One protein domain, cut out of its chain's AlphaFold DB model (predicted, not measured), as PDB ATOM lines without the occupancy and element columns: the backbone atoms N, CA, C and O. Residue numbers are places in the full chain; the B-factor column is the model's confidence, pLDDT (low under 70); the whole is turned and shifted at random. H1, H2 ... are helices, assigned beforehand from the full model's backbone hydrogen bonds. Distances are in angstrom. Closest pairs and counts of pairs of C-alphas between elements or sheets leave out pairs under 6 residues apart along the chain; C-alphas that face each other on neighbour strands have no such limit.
ATOM      1  N   VAL A  15     127.226 163.018 157.789       90.12
ATOM      2  CA  VAL A  15     126.542 161.735 158.009       90.12
ATOM      3  C   VAL A  15     126.088 161.129 156.683       90.12
ATOM      4  O   VAL A  15     126.432 159.994 156.376       90.12
ATOM      5  N   GLU A  16     125.387 161.911 155.861       90.69
ATOM      6  CA  GLU A  16     124.917 161.475 154.545       90.69
ATOM      7  C   GLU A  16     126.081 161.050 153.641       90.69
ATOM      8  O   GLU A  16     126.034 159.998 153.009       90.69
ATOM      9  N   ARG A  17     127.177 161.822 153.633       92.94
ATOM     10  CA  ARG A  17     128.390 161.460 152.886       92.94
ATOM     11  C   ARG A  17     129.020 160.168 153.394       92.94
ATOM     12  O   ARG A  17     129.501 159.388 152.576       92.94
ATOM     13  N   LEU A  18     129.052 159.942 154.707       92.19
ATOM     14  CA  LEU A  18     129.591 158.715 155.296       92.19
ATOM     15  C   LEU A  18     128.746 157.501 154.901       92.19
ATOM     16  O   LEU A  18     129.315 156.492 154.495       92.19
ATOM     17  N   GLU A  19     127.420 157.621 154.941       90.44
ATOM     18  CA  GLU A  19     126.508 156.559 154.502       90.44
ATOM     19  C   GLU A  19     126.628 156.275 152.997       90.44
ATOM     20  O   GLU A  19     126.652 155.119 152.576       90.44
ATOM     21  N   ALA A  20     126.797 157.315 152.177       92.62
ATOM     22  CA  ALA A  20     127.010 157.173 150.738       92.62
ATOM     23  C   ALA A  20     128.424 156.675 150.367       92.62
ATOM     24  O   ALA A  20     128.675 156.337 149.207       92.62
ATOM     25  N   THR A  21     129.372 156.644 151.313       92.88
ATOM     26  CA  THR A  21     130.760 156.250 151.037       92.88
ATOM     27  C   THR A  21     130.868 154.729 150.864       92.88
ATOM     28  O   THR A  21     130.581 153.979 151.801       92.88
ATOM     29  N   PRO A  22     131.351 154.223 149.710       92.88
ATOM     30  CA  PRO A  22     131.512 152.788 149.507       92.88
ATOM     31  C   PRO A  22     132.486 152.165 150.513       92.88
ATOM     32  O   PRO A  22     133.626 152.614 150.657       92.88
ATOM     33  N   ARG A  23     132.072 151.070 151.160       93.25
ATOM     34  CA  ARG A  23     132.921 150.303 152.085       93.25
ATOM     35  C   ARG A  23     133.951 149.477 151.311       93.25
ATOM     36  O   ARG A  23     133.708 148.333 150.946       93.25
ATOM     37  N   ARG A  24     135.110 150.081 151.033       94.12
ATOM     38  CA  ARG A  24     136.198 149.473 150.238       94.12
ATOM     39  C   ARG A  24     137.234 148.702 151.064       94.12
ATOM     40  O   ARG A  24     138.070 148.016 150.484       94.12
ATOM     41  N   GLY A  25     137.233 148.846 152.387       91.88
ATOM     42  CA  GLY A  25     138.217 148.220 153.269       91.88
ATOM     43  C   GLY A  25     138.074 148.669 154.726       91.88
ATOM     44  O   GLY A  25     137.017 149.172 155.101       91.88
ATOM     45  N   PRO A  26     139.124 148.496 155.551       91.75
ATOM     46  CA  PRO A  26     139.037 148.687 157.002       91.75
ATOM     47  C   PRO A  26     139.022 150.156 157.452       91.75
ATOM     48  O   PRO A  26     138.717 150.432 158.608       91.75
ATOM     49  N   LEU A  27     139.371 151.101 156.573       93.75
ATOM     50  CA  LEU A  27     139.309 152.538 156.854       93.75
ATOM     51  C   LEU A  27     138.182 153.180 156.045       93.75
ATOM     52  O   LEU A  27     137.826 152.698 154.973       93.75
ATOM     53  N   ILE A  28     137.680 154.320 156.527       92.19
ATOM     54  CA  ILE A  28     136.675 155.118 155.807       92.19
ATOM     55  C   ILE A  28     137.265 155.660 154.496       92.19
ATOM     56  O   ILE A  28     136.640 155.587 153.443       92.19
ATOM     57  N   VAL A  29     138.498 156.177 154.545       90.19
ATOM     58  CA  VAL A  29     139.164 156.792 153.389       90.19
ATOM     59  C   VAL A  29     140.161 155.810 152.776       90.19
ATOM     60  O   VAL A  29     141.287 155.647 153.250       90.19
ATOM     61  N   MET A  30     139.740 155.166 151.691       93.25
ATOM     62  CA  MET A  30     140.516 154.190 150.918       93.25
ATOM     63  C   MET A  30     140.712 154.694 149.486       93.25
ATOM     64  O   MET A  30     139.918 155.495 149.002       93.25
ATOM     65  N   ARG A  31     141.749 154.229 148.779       92.00
ATOM     66  CA  ARG A  31     141.957 154.582 147.363       92.00
ATOM     67  C   ARG A  31     140.766 154.167 146.507       92.00
ATOM     68  O   ARG A  31     140.290 153.045 146.632       92.00
ATOM     69  N   ASP A  32     140.380 155.010 145.553       90.19
ATOM     70  CA  ASP A  32     139.225 154.735 144.685       90.19
ATOM     71  C   ASP A  32     139.458 153.592 143.698       90.19
ATOM     72  O   ASP A  32     138.510 152.940 143.266       90.19
ATOM     73  N   ARG A  33     140.719 153.344 143.331       90.88
ATOM     74  CA  ARG A  33     141.111 152.265 142.420       90.88
ATOM     75  C   ARG A  33     141.841 151.159 143.182       90.88
ATOM     76  O   ARG A  33     142.662 151.492 144.046       90.88
ATOM     77  N   PRO A  34     141.581 149.878 142.861       93.56
ATOM     78  CA  PRO A  34     142.359 148.777 143.403       93.56
ATOM     79  C   PRO A  34     143.835 148.923 143.042       93.56
ATOM     80  O   PRO A  34     144.191 149.440 141.979       93.56
ATOM     81  N   ASP A  35     144.699 148.452 143.929       93.88
ATOM     82  CA  ASP A  35     146.118 148.347 143.651       93.88
ATOM     83  C   ASP A  35     146.367 147.394 142.474       93.88
ATOM     84  O   ASP A  35     145.721 146.354 142.328       93.88
ATOM     85  N   ARG A  36     147.317 147.749 141.605       93.38
ATOM     86  CA  ARG A  36     147.596 146.980 140.388       93.38
ATOM     87  C   ARG A  36     148.096 145.568 140.702       93.38
ATOM     88  O   ARG A  36     147.816 144.667 139.907       93.38
ATOM     89  N   ARG A  37     148.837 145.390 141.799       94.75
ATOM     90  CA  ARG A  37     149.429 144.117 142.217       94.75
ATOM     91  C   ARG A  37     148.499 143.375 143.165       94.75
ATOM     92  O   ARG A  37     148.130 142.252 142.856       94.75
ATOM     93  N   GLU A  38     148.084 144.027 144.249       93.88
ATOM     94  CA  GLU A  38     147.292 143.383 145.308       93.88
ATOM     95  C   GLU A  38     145.821 143.185 144.916       93.88
ATOM     96  O   GLU A  38     145.095 142.456 145.579       93.88
ATOM     97  N   LYS A  39     145.353 143.853 143.849       95.62
ATOM     98  CA  LYS A  39     143.961 143.810 143.353       95.62
ATOM     99  C   LYS A  39     142.900 144.216 144.384       95.62
ATOM    100  O   LYS A  39     141.711 144.041 144.141       95.62
ATOM    101  N   VAL A  40     143.314 144.838 145.486       95.06
ATOM    102  CA  VAL A  40     142.449 145.356 146.554       95.06
ATOM    103  C   VAL A  40     142.619 146.862 146.715       95.06
ATOM    104  O   VAL A  40     143.626 147.443 146.306       95.06
ATOM    105  N   HIS A  41     141.644 147.521 147.335       95.50
ATOM    106  CA  HIS A  41     141.776 148.928 147.700       95.50
ATOM    107  C   HIS A  41     142.748 149.078 148.872       95.50
ATOM    108  O   HIS A  41     142.552 148.497 149.935       95.50
ATOM    109  N   LEU A  42     143.788 149.892 148.688       94.38
ATOM    110  CA  LEU A  42     144.746 150.219 149.744       94.38
ATOM    111  C   LEU A  42     144.442 151.595 150.353       94.38
ATOM    112  O   LEU A  42     143.884 152.455 149.666       94.38
ATOM    113  N   PRO A  43     144.861 151.861 151.598       93.94
ATOM    114  CA  PRO A  43     144.859 153.210 152.150       93.94
ATOM    115  C   PRO A  43     145.709 154.184 151.318       93.94
ATOM    116  O   PRO A  43     146.676 153.811 150.633       93.94
ATOM    117  N   TYR A  44     145.380 155.473 151.385       90.81
ATOM    118  CA  TYR A  44     146.258 156.510 150.848       90.81
ATOM    119  C   TYR A  44     147.547 156.586 151.680       90.81
ATOM    120  O   TYR A  44     147.505 156.644 152.905       90.81
ATOM    121  N   LYS A  45     148.708 156.598 151.013       89.31
ATOM    122  CA  LYS A  45     149.985 156.937 151.668       89.31
ATOM    123  C   LYS A  45     150.077 158.458 151.815       89.31
ATOM    124  O   LYS A  45     149.556 159.161 150.951       89.31
ATOM    125  N   GLY A  46     150.777 158.953 152.839       84.44
ATOM    126  CA  GLY A  46     150.859 160.391 153.150       84.44
ATOM    127  C   GLY A  46     151.255 161.271 151.958       84.44
ATOM    128  O   GLY A  46     150.545 162.220 151.631       84.44
ATOM    129  N   ASP A  47     152.320 160.913 151.236       87.00
ATOM    130  CA  ASP A  47     152.748 161.683 150.059       87.00
ATOM    131  C   ASP A  47     151.742 161.632 148.912       87.00
ATOM    132  O   ASP A  47     151.406 162.659 148.322       87.00
ATOM    133  N   TYR A  48     151.204 160.445 148.622       89.19
ATOM    134  CA  TYR A  48     150.204 160.286 147.569       89.19
ATOM    135  C   TYR A  48     148.937 161.097 147.879       89.19
ATOM    136  O   TYR A  48     148.401 161.772 147.002       89.19
ATOM    137  N   PHE A  49     148.508 161.093 149.142       91.75
ATOM    138  CA  PHE A  49     147.394 161.901 149.620       91.75
ATOM    139  C   PHE A  49     147.651 163.398 149.424       91.75
ATOM    140  O   PHE A  49     146.797 164.101 148.894       91.75
ATOM    141  N   ARG A  50     148.841 163.887 149.787       91.75
ATOM    142  CA  ARG A  50     149.224 165.300 149.634       91.75
ATOM    143  C   ARG A  50     149.164 165.762 148.176       91.75
ATOM    144  O   ARG A  50     148.649 166.847 147.904       91.75
ATOM    145  N   HIS A  51     149.646 164.945 147.240       92.88
ATOM    146  CA  HIS A  51     149.562 165.248 145.809       92.88
ATOM    147  C   HIS A  51     148.126 165.204 145.281       92.88
ATOM    148  O   HIS A  51     147.738 166.076 144.502       92.88
ATOM    149  N   LEU A  52     147.333 164.219 145.715       93.44
ATOM    150  CA  LEU A  52     145.922 164.136 145.350       93.44
ATOM    151  C   LEU A  52     145.150 165.355 145.857       93.44
ATOM    152  O   LEU A  52     144.467 166.003 145.072       93.44
ATOM    153  N   TYR A  53     145.312 165.700 147.135       94.88
ATOM    154  CA  TYR A  53     144.712 166.894 147.716       94.88
ATOM    155  C   TYR A  53     145.067 168.136 146.904       94.88
ATOM    156  O   TYR A  53     144.170 168.880 146.531       94.88
ATOM    157  N   ARG A  54     146.354 168.341 146.583       96.12
ATOM    158  CA  ARG A  54     146.765 169.517 145.811       96.12
ATOM    159  C   ARG A  54     146.081 169.566 144.449       96.12
ATOM    160  O   ARG A  54     145.585 170.617 144.072       96.12
ATOM    161  N   ARG A  55     145.996 168.437 143.745       95.94
ATOM    162  CA  ARG A  55     145.294 168.359 142.458       95.94
ATOM    163  C   ARG A  55     143.820 168.750 142.589       95.94
ATOM    164  O   ARG A  55     143.342 169.547 141.794       95.94
ATOM    165  N   LEU A  56     143.125 168.209 143.590       95.69
ATOM    166  CA  LEU A  56     141.711 168.508 143.834       95.69
ATOM    167  C   LEU A  56     141.505 169.970 144.253       95.69
ATOM    168  O   LEU A  56     140.576 170.617 143.787       95.69
ATOM    169  N   ALA A  57     142.391 170.499 145.098       97.06
ATOM    170  CA  ALA A  57     142.368 171.888 145.536       97.06
ATOM    171  C   ALA A  57     142.560 172.850 144.355       97.06
ATOM    172  O   ALA A  57     141.801 173.805 144.226       97.06
ATOM    173  N   ASP A  58     143.509 172.556 143.462       97.38
ATOM    174  CA  ASP A  58     143.742 173.345 142.252       97.38
ATOM    175  C   ASP A  58     142.511 173.319 141.325       97.38
ATOM    176  O   ASP A  58     142.102 174.356 140.812       97.38
ATOM    177  N   GLN A  59     141.876 172.151 141.151       97.75
ATOM    178  CA  GLN A  59     140.639 172.010 140.367       97.75
ATOM    179  C   GLN A  59     139.455 172.769 140.979       97.75
ATOM    180  O   GLN A  59     138.595 173.254 140.250       97.75
ATOM    181  N   ALA A  60     139.419 172.883 142.305       97.31
ATOM    182  CA  ALA A  60     138.417 173.648 143.036       97.31
ATOM    183  C   ALA A  60     138.746 175.153 143.126       97.31
ATOM    184  O   ALA A  60     138.006 175.892 143.772       97.31
ATOM    185  N   GLY A  61     139.852 175.615 142.526       97.50
ATOM    186  CA  GLY A  61     140.275 177.017 142.583       97.50
ATOM    187  C   GLY A  61     140.747 177.471 143.967       97.50
ATOM    188  O   GLY A  61     140.734 178.664 144.263       97.50
TER     189      GLY A  61
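What this domain is: This is residues 15 to 61 of the 125 residues of the protein "Phage integrase family protein" of Rhodothalassium salexigens DSM 2132 (UniProt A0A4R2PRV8). A longer helix, H2, and a short one, H1, sit at the two ends of a long looping stretch, residues 21 to 45, that has no named element; the helices do not pack on each other, and residues 53 to 61 stick out as a free arm. The printed part has 47 residues, with two named helices in the order H1, H2 and no named strand. The class is all helix, though under half of the residues, 20 of 47, are in named elements. The whole is loose, with a radius of gyration of the C-alphas of 12.3 A, and flat, spanning 32 by 31 by 15 A.

Where its parts are: H2, residues 46 to 59, is 20.1 A long, from C-alpha 46 at (150.859, 160.391, 153.150) to C-alpha 59 at (140.639, 172.010, 140.367). H1, residues 15 to 20, begins at C-alpha 15 at (126.542, 161.735, 158.009) and is 8.6 A long.

How they stand to each other: H2 and H1 are apart. In both helices every O i to N i+4 pair is within hydrogen-bond range.

The domain as a whole: The C-alphas of Glu 38 and Gly 61, the two farthest apart, are 34.5 A apart. The link from H1 to H2 is long, 25 residues. The printed part has no cut, and no printed residue is under 70 in pLDDT.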